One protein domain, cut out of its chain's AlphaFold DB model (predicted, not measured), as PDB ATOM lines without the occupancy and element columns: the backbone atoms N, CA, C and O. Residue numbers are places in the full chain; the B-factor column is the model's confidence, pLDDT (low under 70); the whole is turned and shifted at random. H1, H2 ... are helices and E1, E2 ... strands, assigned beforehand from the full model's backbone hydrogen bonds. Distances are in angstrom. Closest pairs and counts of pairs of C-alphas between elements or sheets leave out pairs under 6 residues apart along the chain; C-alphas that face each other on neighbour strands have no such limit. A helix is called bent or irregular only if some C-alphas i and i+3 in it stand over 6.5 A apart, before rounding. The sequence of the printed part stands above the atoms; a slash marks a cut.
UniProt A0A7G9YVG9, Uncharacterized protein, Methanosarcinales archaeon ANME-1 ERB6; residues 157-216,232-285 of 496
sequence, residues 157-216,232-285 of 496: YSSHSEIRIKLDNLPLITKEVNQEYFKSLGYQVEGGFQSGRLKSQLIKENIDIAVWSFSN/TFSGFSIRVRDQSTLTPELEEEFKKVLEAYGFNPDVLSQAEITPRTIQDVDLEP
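This is residues 157 to 216 and 232 to 285 of the 496 residues of an uncharacterized protein of Methanosarcinales archaeon ANME-1 ERB6 (UniProt A0A7G9YVG9). A twisted wall of six antiparallel strands has three helices gathered along one side, H1 over the edge strand E2 and the touching pair H2 and H3 farther across, while the other side is bare. The two longest strands, E1 and E6, run on together past E5 as a two-stranded arm, residues 157 to 161 beside 277 to 281, and this arm adds to the longest axis. The printed part has 114 residues, with elements in the order E1 H1 E2 E3 E4 E5 H2 H3 E6, and the sheet's order is E2 E3 E4 E5 E1 E6. The class is mixed, helices and strands; the whole is compact, with a radius of gyration of the C-alphas of 15.0 A and spans of 48 by 32 by 30 A.

E1, residues 157 to 170, begins at C-alpha 157 (238.437, 247.533, 102.506), bends by 54 degrees at residue 160 and is 37.1 A long. H1 is residues 179 to 184. E2, residues 188 to 194, E3, residues 197 to 204, and E4, residues 207 to 214, form a meander, each strand the antiparallel neighbour of the one before. E5, residues 233 to 241, is 26.4 A long. H2, residues 248 to 260, is 18.6 A long and begins at C-alpha 248 (225.138, 227.307, 121.120). H3 is residues 265 to 270; it is neither bent nor irregular, but only just: C-alphas 265 and 268 are 6.1 A apart. E6, residues 272 to 285, is 39.7 A long and ends at C-alpha 285 (248.351, 246.678, 93.340).

The edge strands are E2 and E6. E1 and E6 are antiparallel at 144 degrees, with N 162 and O 276 within hydrogen-bond range at 2.8 A. E5 and E1 have N 165 and O 238 at 2.8 A, E4 and E5 have N 210 and O 237 at 2.9 A. E3 and E4, a hairpin, have N 202 and O 209 at 2.8 A; E2 and E3, also a hairpin, have N 190 and O 201 at 2.9 A. H1 lies over E2 at a height over the sheet of 8.7 A, along the strands at 9 degrees on the local plane; its closest C-alphas to E2 are those of Gln 179 and Val 189, 6.6 A apart. H2 only grazes the sheet with residues 250 to 258, and H3 only grazes it with residues 267 to 270. H2 touches H3 with residues 254 to 259 alone, the C-alphas of Lys 255 and Pro 265 being closest at 4.7 A. They run opposite ways at a steep tilt of 68 degrees, only just short of about perpendicular. H1 and H2 are near each other, and H1 and H3 are apart. E5, H2 H3 and E6 form a split strand-helix-strand unit, two strands running the same way with E1 between them, and its crossover is right-handed. Every O i to N i+4 pair is within hydrogen-bond range in H1 and H2; H3 has 0 of 2, but 3 of 3 O i to N i+3 pairs.

The C-alphas farthest apart are those of Asn 216 and Pro 285, 50.4 A. Residues 217 to 231 are not printed, in the link across the cut from E4 to E5; C-alphas 216 and 232 are 5.8 A apart. Of the links that are printed whole, none is long. The mean pLDDT of the printed part is 89.5, and residue 216 alone is under 70.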
ATOM      1  N   TYR A 157     239.190 247.638 101.271       83.38
ATOM      2  CA  TYR A 157     238.437 247.533 102.506       83.38
ATOM      3  C   TYR A 157     237.607 246.264 102.457       83.38
ATOM      4  O   TYR A 157     236.751 246.110 101.583       83.38
ATOM      5  N   SER A 158     237.819 245.386 103.426       84.44
ATOM      6  CA  SER A 158     236.901 244.291 103.699       84.44
ATOM      7  C   SER A 158     236.252 244.511 105.058       84.44
ATOM      8  O   SER A 158     236.723 245.298 105.882       84.44
ATOM      9  N   SER A 159     235.096 243.899 105.273       87.75
ATOM     10  CA  SER A 159     234.443 243.959 106.570       87.75
ATOM     11  C   SER A 159     233.938 242.591 106.968       87.75
ATOM     12  O   SER A 159     233.361 241.861 106.161       87.75
ATOM     13  N   HIS A 160     234.150 242.262 108.233       86.94
ATOM     14  CA  HIS A 160     233.656 241.038 108.828       86.94
ATOM     15  C   HIS A 160     233.005 241.335 110.179       86.94
ATOM     16  O   HIS A 160     233.257 242.356 110.825       86.94
ATOM     17  N   SER A 161     232.091 240.460 110.593       91.56
ATOM     18  CA  SER A 161     231.495 240.553 111.930       91.56
ATOM     19  C   SER A 161     232.417 239.873 112.935       91.56
ATOM     20  O   SER A 161     232.889 238.778 112.672       91.56
ATOM     21  N   GLU A 162     232.665 240.491 114.080       94.44
ATOM     22  CA  GLU A 162     233.379 239.884 115.204       94.44
ATOM     23  C   GLU A 162     232.484 239.941 116.443       94.44
ATOM     24  O   GLU A 162     231.900 240.985 116.750       94.44
ATOM     25  N   ILE A 163     232.431 238.855 117.215       95.50
ATOM     26  CA  ILE A 163     232.035 238.945 118.623       95.50
ATOM     27  C   ILE A 163     233.281 238.962 119.499       95.50
ATOM     28  O   ILE A 163     234.173 238.120 119.369       95.50
ATOM     29  N   ARG A 164     233.324 239.916 120.429       95.06
ATOM     30  CA  ARG A 164     234.300 239.938 121.515       95.06
ATOM     31  C   ARG A 164     233.608 239.545 122.807       95.06
ATOM     32  O   ARG A 164     232.623 240.173 123.184       95.06
ATOM     33  N   ILE A 165     234.140 238.537 123.480       95.50
ATOM     34  CA  ILE A 165     233.639 238.050 124.762       95.50
ATOM     35  C   ILE A 165     234.737 238.288 125.788       95.50
ATOM     36  O   ILE A 165     235.848 237.773 125.642       95.50
ATOM     37  N   LYS A 166     234.440 239.084 126.810       95.75
ATOM     38  CA  LYS A 166     235.361 239.350 127.914       95.75
ATOM     39  C   LYS A 166     234.841 238.748 129.205       95.75
ATOM     40  O   LYS A 166     233.678 238.929 129.561       95.75
ATOM     41  N   LEU A 167     235.731 238.069 129.911       93.69
ATOM     42  CA  LEU A 167     235.521 237.564 131.259       93.69
ATOM     43  C   LEU A 167     236.671 238.070 132.120       93.69
ATOM     44  O   LEU A 167     237.760 237.509 132.072       93.69
ATOM     45  N   ASP A 168     236.428 239.128 132.882       89.62
ATOM     46  CA  ASP A 168     237.408 239.736 133.781       89.62
ATOM     47  C   ASP A 168     237.145 239.345 135.242       89.62
ATOM     48  O   ASP A 168     236.065 238.870 135.594       89.62
ATOM     49  N   ASN A 169     238.125 239.594 136.115       85.81
ATOM     50  CA  ASN A 169     238.016 239.411 137.569       85.81
ATOM     51  C   ASN A 169     237.688 237.975 138.011       85.81
ATOM     52  O   ASN A 169     237.039 237.757 139.039       85.81
ATOM     53  N   LEU A 170     238.154 236.982 137.256       89.00
ATOM     54  CA  LEU A 170     238.007 235.581 137.625       89.00
ATOM     55  C   LEU A 170     238.965 235.188 138.765       89.00
ATOM     56  O   LEU A 170     240.034 235.795 138.915       89.00
ATOM     57  N   PRO A 171     238.622 234.144 139.549       88.44
ATOM     58  CA  PRO A 171     239.540 233.544 140.511       88.44
ATOM     59  C   PRO A 171     240.888 233.162 139.885       88.44
ATOM     60  O   PRO A 171     240.955 232.805 138.710       88.44
ATOM     61  N   LEU A 172     241.949 233.195 140.697       87.19
ATOM     62  CA  LEU A 172     243.310 232.900 140.252       87.19
ATOM     63  C   LEU A 172     243.412 231.504 139.623       87.19
ATOM     64  O   LEU A 172     243.050 230.497 140.243       87.19
ATOM     65  N   ILE A 173     243.988 231.440 138.425       86.62
ATOM     66  CA  ILE A 173     244.308 230.170 137.778       86.62
ATOM     67  C   ILE A 173     245.586 229.639 138.427       86.62
ATOM     68  O   ILE A 173     246.665 230.207 138.283       86.62
ATOM     69  N   THR A 174     245.458 228.546 139.177       75.62
ATOM     70  CA  THR A 174     246.553 227.968 139.984       75.62
ATOM     71  C   THR A 174     247.155 226.701 139.386       75.62
ATOM     72  O   THR A 174     248.093 226.138 139.947       75.62
ATOM     73  N   LYS A 175     246.612 226.223 138.264       74.88
ATOM     74  CA  LYS A 175     247.044 224.990 137.609       74.88
ATOM     75  C   LYS A 175     247.435 225.269 136.173       74.88
ATOM     76  O   LYS A 175     246.681 225.893 135.432       74.88
ATOM     77  N   GLU A 176     248.589 224.742 135.792       73.56
ATOM     78  CA  GLU A 176     248.988 224.678 134.396       73.56
ATOM     79  C   GLU A 176     248.039 223.753 133.633       73.56
ATOM     80  O   GLU A 176     247.748 222.635 134.072       73.56
ATOM     81  N   VAL A 177     247.517 224.241 132.509       80.06
ATOM     82  CA  VAL A 177     246.587 223.468 131.690       80.06
ATOM     83  C   VAL A 177     247.358 222.573 130.736       80.06
ATOM     84  O   VAL A 177     248.366 222.964 130.150       80.06
ATOM     85  N   ASN A 178     246.862 221.348 130.575       83.31
ATOM     86  CA  ASN A 178     247.426 220.377 129.655       83.31
ATOM     87  C   ASN A 178     247.299 220.878 128.208       83.31
ATOM     88  O   ASN A 178     246.233 220.782 127.604       83.31
ATOM     89  N   GLN A 179     248.396 221.367 127.632       88.06
ATOM     90  CA  GLN A 179     248.414 221.853 126.250       88.06
ATOM     91  C   GLN A 179     247.988 220.777 125.239       88.06
ATOM     92  O   GLN A 179     247.373 221.090 124.222       88.06
ATOM     93  N   GLU A 180     248.262 219.502 125.530       91.00
ATOM     94  CA  GLU A 180     247.896 218.382 124.660       91.00
ATOM     95  C   GLU A 180     246.373 218.214 124.555       91.00
ATOM     96  O   GLU A 180     245.859 217.809 123.513       91.00
ATOM     97  N   TYR A 181     245.633 218.588 125.606       93.06
ATOM     98  CA  TYR A 181     244.172 218.610 125.576       93.06
ATOM     99  C   TYR A 181     243.661 219.644 124.567       93.06
ATOM    100  O   TYR A 181     242.858 219.302 123.702       93.06
ATOM    101  N   PHE A 182     244.169 220.876 124.603       93.56
ATOM    102  CA  PHE A 182     243.757 221.913 123.651       93.56
ATOM    103  C   PHE A 182     244.160 221.587 122.212       93.56
ATOM    104  O   PHE A 182     243.341 221.744 121.306       93.56
ATOM    105  N   LYS A 183     245.350 221.014 122.003       92.50
ATOM    106  CA  LYS A 183     245.749 220.484 120.690       92.50
ATOM    107  C   LYS A 183     244.785 219.409 120.192       92.50
ATOM    108  O   LYS A 183     244.419 219.418 119.021       92.50
ATOM    109  N   SER A 184     244.308 218.525 121.075       94.25
ATOM    110  CA  SER A 184     243.304 217.511 120.714       94.25
ATOM    111  C   SER A 184     241.938 218.101 120.333       94.25
ATOM    112  O   SER A 184     241.194 217.472 119.586       94.25
ATOM    113  N   LEU A 185     241.628 219.318 120.796       92.56
ATOM    114  CA  LEU A 185     240.437 220.085 120.408       92.56
ATOM    115  C   LEU A 185     240.639 220.927 119.133       92.56
ATOM    116  O   LEU A 185     239.698 221.589 118.685       92.56
ATOM    117  N   GLY A 186     241.841 220.891 118.547       94.50
ATOM    118  CA  GLY A 186     242.208 221.615 117.329       94.50
ATOM    119  C   GLY A 186     242.840 222.989 117.561       94.50
ATOM    120  O   GLY A 186     243.045 223.712 116.592       94.50
ATOM    121  N   TYR A 187     243.155 223.358 118.806       95.50
ATOM    122  CA  TYR A 187     243.807 224.633 119.102       95.50
ATOM    123  C   TYR A 187     245.321 224.556 118.917       95.50
ATOM    124  O   TYR A 187     245.990 223.636 119.396       95.50
ATOM    125  N   GLN A 188     245.870 225.593 118.299       93.31
ATOM    126  CA  GLN A 188     247.260 225.982 118.484       93.31
ATOM    127  C   GLN A 188     247.375 226.708 119.826       93.31
ATOM    128  O   GLN A 188     246.502 227.497 120.183       93.31
ATOM    129  N   VAL A 189     248.419 226.394 120.590       91.62
ATOM    130  CA  VAL A 189     248.617 226.913 121.946       91.62
ATOM    131  C   VAL A 189     249.956 227.622 122.001       91.62
ATOM    132  O   VAL A 189     250.987 227.000 121.740       91.62
ATOM    133  N   GLU A 190     249.934 228.891 122.385       89.44
ATOM    134  CA  GLU A 190     251.120 229.716 122.586       89.44
ATOM    135  C   GLU A 190     251.173 230.234 124.028       89.44
ATOM    136  O   GLU A 190     250.143 230.475 124.663       89.44
ATOM    137  N   GLY A 191     252.383 230.410 124.558       85.19
ATOM    138  CA  GLY A 191     252.602 230.847 125.937       85.19
ATOM    139  C   GLY A 191     252.358 229.752 126.982       85.19
ATOM    140  O   GLY A 191     252.459 228.555 126.707       85.19
ATOM    141  N   GLY A 192     252.085 230.166 128.218       83.25
ATOM    142  CA  GLY A 192     251.936 229.262 129.355       83.25
ATOM    143  C   GLY A 192     252.172 229.944 130.700       83.25
ATOM    144  O   GLY A 192     252.075 231.166 130.826       83.25
ATOM    145  N   PHE A 193     252.456 229.132 131.719       80.88
ATOM    146  CA  PHE A 193     252.831 229.616 133.044       80.88
ATOM    147  C   PHE A 193     254.322 229.954 133.098       80.88
ATOM    148  O   PHE A 193     255.168 229.110 132.814       80.88
ATOM    149  N   GLN A 194     254.650 231.165 133.541       74.88
ATOM    150  CA  GLN A 194     256.019 231.589 133.811       74.88
ATOM    151  C   GLN A 194     256.045 232.513 135.035       74.88
ATOM    152  O   GLN A 194     255.313 233.496 135.103       74.88
ATOM    153  N   SER A 195     256.877 232.182 136.029       73.31
ATOM    154  CA  SER A 195     257.100 233.005 137.233       73.31
ATOM    155  C   SER A 195     255.815 233.423 137.975       73.31
ATOM    156  O   SER A 195     255.662 234.572 138.375       73.31
ATOM    157  N   GLY A 196     254.855 232.502 138.129       73.06
ATOM    158  CA  GLY A 196     253.575 232.778 138.808       73.06
ATOM    159  C   GLY A 196     252.564 233.582 137.979       73.06
ATOM    160  O   GLY A 196     251.467 233.868 138.457       73.06
ATOM    161  N   ARG A 197     252.892 233.915 136.726       81.31
ATOM    162  CA  ARG A 197     251.996 234.565 135.766       81.31
ATOM    163  C   ARG A 197     251.607 233.558 134.684       81.31
ATOM    164  O   ARG A 197     252.457 232.842 134.163       81.31
ATOM    165  N   LEU A 198     250.328 233.498 134.340       85.19
ATOM    166  CA  LEU A 198     249.850 232.803 133.149       85.19
ATOM    167  C   LEU A 198     249.572 233.843 132.077       85.19
ATOM    168  O   LEU A 198     248.809 234.782 132.306       85.19
ATOM    169  N   LYS A 199     250.143 233.623 130.898       88.81
ATOM    170  CA  LYS A 199     249.735 234.287 129.665       88.81
ATOM    171  C   LYS A 199     249.761 233.245 128.561       88.81
ATOM    172  O   LYS A 199     250.833 232.771 128.192       88.81
ATOM    173  N   SER A 200     248.589 232.865 128.072       90.38
ATOM    174  CA  SER A 200     248.466 231.894 126.985       90.38
ATOM    175  C   SER A 200     247.481 232.366 125.932       90.38
ATOM    176  O   SER A 200     246.491 233.020 126.259       90.38
ATOM    177  N   GLN A 201     247.740 231.990 124.688       92.75
ATOM    178  CA  GLN A 201     246.868 232.243 123.554       92.75
ATOM    179  C   GLN A 201     246.459 230.910 122.928       92.75
ATOM    180  O   GLN A 201     247.300 230.035 122.714       92.75
ATOM    181  N   LEU A 202     245.159 230.735 122.690       94.31
ATOM    182  CA  LEU A 202     244.589 229.566 122.026       94.31
ATOM    183  C   LEU A 202     243.970 230.017 120.706       94.31
ATOM    184  O   LEU A 202     243.056 230.840 120.707       94.31
ATOM    185  N   ILE A 203     244.445 229.463 119.593       94.31
ATOM    186  CA  ILE A 203     244.018 229.854 118.245       94.31
ATOM    187  C   ILE A 203     243.436 228.640 117.526       94.31
ATOM    188  O   ILE A 203     244.081 227.592 117.446       94.31
ATOM    189  N   LYS A 204     242.222 228.772 116.992       95.50
ATOM    190  CA  LYS A 204     241.556 227.740 116.192       95.50
ATOM    191  C   LYS A 204     240.659 228.394 115.151       95.50
ATOM    192  O   LYS A 204     239.636 228.968 115.499       95.50
ATOM    193  N   GLU A 205     241.024 228.267 113.878       93.62
ATOM    194  CA  GLU A 205     240.251 228.819 112.756       93.62
ATOM    195  C   GLU A 205     239.951 230.323 112.948       93.62
ATOM    196  O   GLU A 205     240.872 231.140 112.946       93.62
ATOM    197  N   ASN A 206     238.682 230.695 113.132       92.25
ATOM    198  CA  ASN A 206     238.215 232.061 113.371       92.25
ATOM    199  C   ASN A 206     238.143 232.447 114.864       92.25
ATOM    200  O   ASN A 206     237.680 233.545 115.174       92.25
ATOM    201  N   ILE A 207     238.577 231.571 115.774       95.44
ATOM    202  CA  ILE A 207     238.554 231.753 117.230       95.44
ATOM    203  C   ILE A 207     239.962 232.080 117.741       95.44
ATOM    204  O   ILE A 207     240.925 231.357 117.474       95.44
ATOM    205  N   ASP A 208     240.059 233.133 118.548       95.88
ATOM    206  CA  ASP A 208     241.273 233.534 119.260       95.88
ATOM    207  C   ASP A 208     240.943 233.824 120.729       95.88
ATOM    208  O   ASP A 208     240.124 234.694 121.034       95.88
ATOM    209  N   ILE A 209     241.557 233.072 121.643       96.12
ATOM    210  CA  ILE A 209     241.331 233.161 123.086       96.12
ATOM    211  C   ILE A 209     242.635 233.554 123.770       96.12
ATOM    212  O   ILE A 209     243.559 232.749 123.881       96.12
ATOM    213  N   ALA A 210     242.681 234.764 124.314       94.62
ATOM    214  CA  ALA A 210     243.720 235.171 125.247       94.62
ATOM    215  C   ALA A 210     243.287 234.836 126.677       94.62
ATOM    216  O   ALA A 210     242.191 235.207 127.100       94.62
ATOM    217  N   VAL A 211     244.166 234.174 127.425       93.00
ATOM    218  CA  VAL A 211     243.973 233.825 128.837       93.00
ATOM    219  C   VAL A 211     245.101 234.433 129.649       93.00
ATOM    220  O   VAL A 211     246.278 234.291 129.296       93.00
ATOM    221  N   TRP A 212     244.756 235.087 130.753       91.19
ATOM    222  CA  TRP A 212     245.737 235.640 131.678       91.19
ATOM    223  C   TRP A 212     245.366 235.372 133.131       91.19
ATOM    224  O   TRP A 212     244.192 235.306 133.494       91.19
ATOM    225  N   SER A 213     246.385 235.230 133.972       90.12
ATOM    226  CA  SER A 213     246.244 235.168 135.428       90.12
ATOM    227  C   SER A 213     247.512 235.712 136.072       90.12
ATOM    228  O   SER A 213     248.605 235.199 135.826       90.12
ATOM    229  N   PHE A 214     247.369 236.746 136.895       83.00
ATOM    230  CA  PHE A 214     248.469 237.406 137.592       83.00
ATOM    231  C   PHE A 214     248.270 237.269 139.103       83.00
ATOM    232  O   PHE A 214     247.290 237.773 139.659       83.00
ATOM    233  N   SER A 215     249.195 236.587 139.781       74.88
ATOM    234  CA  SER A 215     249.356 236.709 141.233       74.88
ATOM    235  C   SER A 215     250.270 237.894 141.543       74.88
ATOM    236  O   SER A 215     251.171 238.148 140.748       74.88
ATOM    237  N   ASN A 216     250.076 238.584 142.673       64.62
ATOM    238  CA  ASN A 216     250.964 239.652 143.150       64.62
ATOM    239  C   ASN A 216     252.425 239.189 143.063       64.62
ATOM    240  O   ASN A 216     252.864 238.377 143.876       64.62
ATOM    241  N   THR A 232     245.348 240.667 142.624       70.56
ATOM    242  CA  THR A 232     245.345 239.473 141.769       70.56
ATOM    243  C   THR A 232     244.147 239.474 140.820       70.56
ATOM    244  O   THR A 232     243.012 239.579 141.292       70.56
ATOM    245  N   PHE A 233     244.367 239.289 139.518       82.06
ATOM    246  CA  PHE A 233     243.283 239.200 138.534       82.06
ATOM    247  C   PHE A 233     243.562 238.139 137.467       82.06
ATOM    248  O   PHE A 233     244.704 237.916 137.063       82.06
ATOM    249  N   SER A 234     242.495 237.475 137.024       88.69
ATOM    250  CA  SER A 234     242.507 236.515 135.918       88.69
ATOM    251  C   SER A 234     241.353 236.794 134.970       88.69
ATOM    252  O   SER A 234     240.346 237.379 135.378       88.69
ATOM    253  N   GLY A 235     241.484 236.367 133.720       92.44
ATOM    254  CA  GLY A 235     240.431 236.566 132.742       92.44
ATOM    255  C   GLY A 235     240.667 235.906 131.393       92.44
ATOM    256  O   GLY A 235     241.722 235.319 131.133       92.44
ATOM    257  N   PHE A 236     239.641 236.019 130.555       94.88
ATOM    258  CA  PHE A 236     239.615 235.575 129.168       94.88
ATOM    259  C   PHE A 236     239.176 236.728 128.268       94.88
ATOM    260  O   PHE A 236     238.215 237.440 128.565       94.88
ATOM    261  N   SER A 237     239.831 236.861 127.119       95.81
ATOM    262  CA  SER A 237     239.348 237.650 125.988       95.81
ATOM    263  C   SER A 237     239.244 236.721 124.798       95.81
ATOM    264  O   SER A 237     240.262 236.280 124.269       95.81
ATOM    265  N   ILE A 238     238.020 236.468 124.365       96.00
ATOM    266  CA  ILE A 238     237.716 235.635 123.211       96.00
ATOM    267  C   ILE A 238     237.293 236.551 122.066       96.00
ATOM    268  O   ILE A 238     236.456 237.441 122.244       96.00
ATOM    269  N   ARG A 239     237.868 236.327 120.892       95.31
ATOM    270  CA  ARG A 239     237.448 236.912 119.620       95.31
ATOM    271  C   ARG A 239     236.982 235.790 118.712       95.31
ATOM    272  O   ARG A 239     237.672 234.780 118.589       95.31
ATOM    273  N   VAL A 240     235.830 235.979 118.078       95.31
ATOM    274  CA  VAL A 240     235.341 235.078 117.030       95.31
ATOM    275  C   VAL A 240     235.022 235.904 115.798       95.31
ATOM    276  O   VAL A 240     234.080 236.699 115.824       95.31
ATOM    277  N   ARG A 241     235.815 235.728 114.738       92.06
ATOM    278  CA  ARG A 241     235.588 236.383 113.442       92.06
ATOM    279  C   ARG A 241     234.431 235.717 112.696       92.06
ATOM    280  O   ARG A 241     234.064 234.580 112.985       92.06
ATOM    281  N   ASP A 242     233.857 236.433 111.744       91.44
ATOM    282  CA  ASP A 242     232.694 236.042 110.939       91.44
ATOM    283  C   ASP A 242     231.455 235.633 111.752       91.44
ATOM    284  O   ASP A 242     230.629 234.838 111.304       91.44
ATOM    285  N   GLN A 243     231.305 236.185 112.957       91.38
ATOM    286  CA  GLN A 243     230.181 235.918 113.852       91.38
ATOM    287  C   GLN A 243     229.653 237.222 114.442       91.38
ATOM    288  O   GLN A 243     230.416 238.100 114.834       91.38
ATOM    289  N   SER A 244     228.330 237.348 114.522       89.44
ATOM    290  CA  SER A 244     227.651 238.505 115.124       89.44
ATOM    291  C   SER A 244     226.958 238.170 116.446       89.44
ATOM    292  O   SER A 244     226.541 239.072 117.171       89.44
ATOM    293  N   THR A 245     226.852 236.884 116.784       92.56
ATOM    294  CA  THR A 245     226.200 236.387 117.999       92.56
ATOM    295  C   THR A 245     226.905 235.142 118.518       92.56
ATOM    296  O   THR A 245     227.437 234.364 117.729       92.56
ATOM    297  N   LEU A 246     226.855 234.910 119.832       93.38
ATOM    298  CA  LEU A 246     227.315 233.658 120.428       93.38
ATOM    299  C   LEU A 246     226.327 232.532 120.088       93.38
ATOM    300  O   LEU A 246     225.183 232.560 120.542       93.38
ATOM    301  N   THR A 247     226.750 231.568 119.268       94.62
ATOM    302  CA  THR A 247     225.930 230.392 118.938       94.62
ATOM    303  C   THR A 247     226.037 229.324 120.034       94.62
ATOM    304  O   THR A 247     227.027 229.312 120.771       94.62
ATOM    305  N   PRO A 248     225.069 228.395 120.143       95.56
ATOM    306  CA  PRO A 248     225.138 227.307 121.120       95.56
ATOM    307  C   PRO A 248     226.391 226.432 120.975       95.56
ATOM    308  O   PRO A 248     226.943 225.967 121.966       95.56
ATOM    309  N   GLU A 249     226.870 226.216 119.750       94.81
ATOM    310  CA  GLU A 249     228.075 225.424 119.486       94.81
ATOM    311  C   GLU A 249     229.328 226.113 120.036       94.81
ATOM    312  O   GLU A 249     230.150 225.462 120.683       94.81
ATOM    313  N   LEU A 250     229.443 227.429 119.825       94.69
ATOM    314  CA  LEU A 250     230.525 228.249 120.375       94.69
ATOM    315  C   LEU A 250     230.437 228.340 121.899       94.69
ATOM    316  O   LEU A 250     231.454 228.274 122.583       94.69
ATOM    317  N   GLU A 251     229.224 228.447 122.445       95.25
ATOM    318  CA  GLU A 251     228.996 228.441 123.888       95.25
ATOM    319  C   GLU A 251     229.520 227.142 124.518       95.25
ATOM    320  O   GLU A 251     230.311 227.184 125.462       95.25
ATOM    321  N   GLU A 252     229.158 225.984 123.962       95.62
ATOM    322  CA  GLU A 252     229.646 224.681 124.425       95.62
ATOM    323  C   GLU A 252     231.159 224.511 124.239       95.62
ATOM    324  O   GLU A 252     231.824 223.859 125.048       95.62
ATOM    325  N   GLU A 253     231.736 225.101 123.195       94.88
ATOM    326  CA  GLU A 253     233.183 225.125 123.005       94.88
ATOM    327  C   GLU A 253     233.891 225.947 124.091       94.88
ATOM    328  O   GLU A 253     234.834 225.450 124.717       94.88
ATOM    329  N   PHE A 254     233.412 227.151 124.397       95.25
ATOM    330  CA  PHE A 254     234.016 228.003 125.427       95.25
ATOM    331  C   PHE A 254     233.834 227.443 126.833       95.25
ATOM    332  O   PHE A 254     234.753 227.554 127.648       95.25
ATOM    333  N   LYS A 255     232.727 226.746 127.110       95.38
ATOM    334  CA  LYS A 255     232.553 226.004 128.368       95.38
ATOM    335  C   LYS A 255     233.653 224.958 128.570       95.38
ATOM    336  O   LYS A 255     234.256 224.931 129.638       95.38
ATOM    337  N   LYS A 256     234.002 224.176 127.539       94.31
ATOM    338  CA  LYS A 256     235.109 223.196 127.614       94.31
ATOM    339  C   LYS A 256     236.459 223.856 127.887       94.31
ATOM    340  O   LYS A 256     237.301 223.264 128.564       94.31
ATOM    341  N   VAL A 257     236.687 225.055 127.346       93.88
ATOM    342  CA  VAL A 257     237.909 225.830 127.611       93.88
ATOM    343  C   VAL A 257     237.937 226.290 129.068       93.88
ATOM    344  O   VAL A 257     238.926 226.055 129.759       93.88
ATOM    345  N   LEU A 258     236.845 226.874 129.564       93.31
ATOM    346  CA  LEU A 258     236.719 227.327 130.952       93.31
ATOM    347  C   LEU A 258     236.926 226.181 131.954       93.31
ATOM    348  O   LEU A 258     237.688 226.334 132.912       93.31
ATOM    349  N   GLU A 259     236.328 225.014 131.701       92.94
ATOM    350  CA  GLU A 259     236.507 223.809 132.524       92.94
ATOM    351  C   GLU A 259     237.962 223.349 132.579       92.94
ATOM    352  O   GLU A 259     238.454 222.965 133.642       92.94
ATOM    353  N   ALA A 260     238.675 223.410 131.451       91.94
ATOM    354  CA  ALA A 260     240.075 223.012 131.382       91.94
ATOM    355  C   ALA A 260     240.982 223.909 132.239       91.94
ATOM    356  O   ALA A 260     241.961 223.422 132.807       91.94
ATOM    357  N   TYR A 261     240.623 225.187 132.396       90.44
ATOM    358  CA  TYR A 261     241.263 226.117 133.334       90.44
ATOM    359  C   TYR A 261     240.707 226.031 134.769       90.44
ATOM    360  O   TYR A 261     241.188 226.729 135.661       90.44
ATOM    361  N   GLY A 262     239.746 225.136 135.027       90.75
ATOM    362  CA  GLY A 262     239.199 224.855 136.354       90.75
ATOM    363  C   GLY A 262     238.028 225.743 136.776       90.75
ATOM    364  O   GLY A 262     237.690 225.762 137.962       90.75
ATOM    365  N   PHE A 263     237.409 226.469 135.846       91.56
ATOM    366  CA  PHE A 263     236.232 227.293 136.119       91.56
ATOM    367  C   PHE A 263     234.929 226.514 135.930       91.56
ATOM    368  O   PHE A 263     234.865 225.550 135.170       91.56
ATOM    369  N   ASN A 264     233.869 226.959 136.611       92.19
ATOM    370  CA  ASN A 264     232.513 226.504 136.312       92.19
ATOM    371  C   ASN A 264     232.075 227.108 134.955       92.19
ATOM    372  O   ASN A 264     232.106 228.336 134.844       92.19
ATOM    373  N   PRO A 265     231.631 226.294 133.974       92.12
ATOM    374  CA  PRO A 265     231.010 226.735 132.720       92.12
ATOM    375  C   PRO A 265     230.031 227.904 132.836       92.12
ATOM    376  O   PRO A 265     230.022 228.787 131.978       92.12
ATOM    377  N   ASP A 266     229.230 227.930 133.904       92.50
ATOM    378  CA  ASP A 266     228.186 228.937 134.119       92.50
ATOM    379  C   ASP A 266     228.752 230.359 134.238       92.50
ATOM    380  O   ASP A 266     228.025 231.330 134.046       92.50
ATOM    381  N   VAL A 267     230.055 230.514 134.513       92.88
ATOM    382  CA  VAL A 267     230.699 231.834 134.567       92.88
ATOM    383  C   VAL A 267     230.618 232.577 133.232       92.88
ATOM    384  O   VAL A 267     230.636 233.804 133.220       92.88
ATOM    385  N   LEU A 268     230.441 231.861 132.115       92.38
ATOM    386  CA  LEU A 268     230.234 232.460 130.799       92.38
ATOM    387  C   LEU A 268     228.990 233.365 130.756       92.38
ATOM    388  O   LEU A 268     228.967 234.322 129.987       92.38
ATOM    389  N   SER A 269     227.991 233.148 131.623       91.19
ATOM    390  CA  SER A 269     226.813 234.024 131.716       91.19
ATOM    391  C   SER A 269     227.136 235.428 132.242       91.19
ATOM    392  O   SER A 269     226.290 236.317 132.173       91.19
ATOM    393  N   GLN A 270     228.318 235.616 132.832       91.38
ATOM    394  CA  GLN A 270     228.813 236.899 133.335       91.38
ATOM    395  C   GLN A 270     229.635 237.644 132.278       91.38
ATOM    396  O   GLN A 270     230.100 238.751 132.540       91.38
ATOM    397  N   ALA A 271     229.843 237.037 131.107       92.62
ATOM    398  CA  ALA A 271     230.685 237.612 130.080       92.62
ATOM    399  C   ALA A 271     230.067 238.873 129.474       92.62
ATOM    400  O   ALA A 271     228.884 238.918 129.132       92.62
ATOM    401  N   GLU A 272     230.907 239.878 129.255       94.94
ATOM    402  CA  GLU A 272     230.557 241.011 128.413       94.94
ATOM    403  C   GLU A 272     230.716 240.586 126.948       94.94
ATOM    404  O   GLU A 272     231.833 240.365 126.472       94.94
ATOM    405  N   ILE A 273     229.595 240.454 126.238       94.44
ATOM    406  CA  ILE A 273     229.568 240.095 124.817       94.44
ATOM    407  C   ILE A 273     229.302 241.357 124.003       94.44
ATOM    408  O   ILE A 273     228.222 241.941 124.075       94.44
ATOM    409  N   THR A 274     230.281 241.771 123.205       95.06
ATOM    410  CA  THR A 274     230.162 242.924 122.309       95.06
ATOM    411  C   THR A 274     230.265 242.476 120.849       95.06
ATOM    412  O   THR A 274     231.362 242.103 120.423       95.06
ATOM    413  N   PRO A 275     229.180 242.536 120.058       92.81
ATOM    414  CA  PRO A 275     229.270 242.396 118.610       92.81
ATOM    415  C   PRO A 275     229.867 243.663 117.994       92.81
ATOM    416  O   PRO A 275     229.562 244.781 118.422       92.81
ATOM    417  N   ARG A 276     230.723 243.507 116.989       90.75
ATOM    418  CA  ARG A 276     231.338 244.607 116.240       90.75
ATOM    419  C   ARG A 276     231.444 244.234 114.770       90.75
ATOM    420  O   ARG A 276     231.598 243.069 114.424       90.75
ATOM    421  N   THR A 277     231.393 245.237 113.906       89.69
ATOM    422  CA  THR A 277     231.856 245.094 112.526       89.69
ATOM    423  C   THR A 277     233.282 245.606 112.485       89.69
ATOM    424  O   THR A 277     233.527 246.771 112.804       89.69
ATOM    425  N   ILE A 278     234.212 244.722 112.154       84.25
ATOM    426  CA  ILE A 278     235.606 245.074 111.934       84.25
ATOM    427  C   ILE A 278     235.749 245.411 110.457       84.25
ATOM    428  O   ILE A 278     235.262 244.678 109.597       84.25
ATOM    429  N   GLN A 279     236.351 246.562 110.180       83.62
ATOM    430  CA  GLN A 279     236.798 246.915 108.845       83.62
ATOM    431  C   GLN A 279     238.286 246.602 108.787       83.62
ATOM    432  O   GLN A 279     239.071 247.255 109.477       83.62
ATOM    433  N   ASP A 280     238.647 245.608 107.989       79.38
ATOM    434  CA  ASP A 280     240.042 245.344 107.681       79.38
ATOM    435  C   ASP A 280     240.442 246.202 106.488       79.38
ATOM    436  O   ASP A 280     239.668 246.421 105.547       79.38
ATOM    437  N   VAL A 281     241.666 246.705 106.556       78.75
ATOM    438  CA  VAL A 281     242.294 247.458 105.481       78.75
ATOM    439  C   VAL A 281     243.447 246.609 104.985       78.75
ATOM    440  O   VAL A 281     244.370 246.327 105.747       78.75
ATOM    441  N   ASP A 282     243.369 246.202 103.728       81.12
ATOM    442  CA  ASP A 282     244.437 245.509 103.021       81.12
ATOM    443  C   ASP A 282     244.976 246.392 101.889       81.12
ATOM    444  O   ASP A 282     244.409 247.448 101.572       81.12
ATOM    445  N   LEU A 283     246.080 245.973 101.283       83.62
ATOM    446  CA  LEU A 283     246.680 246.623 100.129       83.62
ATOM    447  C   LEU A 283     246.712 245.685  98.935       83.62
ATOM    448  O   LEU A 283     247.115 244.530  99.027       83.62
ATOM    449  N   GLU A 284     246.353 246.232  97.783       86.69
ATOM    450  CA  GLU A 284     246.498 245.563  96.495       86.69
ATOM    451  C   GLU A 284     247.270 246.455  95.521       86.69
ATOM    452  O   GLU A 284     247.297 247.683  95.699       86.69
ATOM    453  N   PRO A 285     247.841 245.885  94.444       90.06
ATOM    454  CA  PRO A 285     248.351 246.678  93.340       90.06
ATOM    455  C   PRO A 285     247.252 247.598  92.790       90.06
ATOM    456  O   PRO A 285     246.108 247.192  92.553       90.06
TER     457      PRO A 285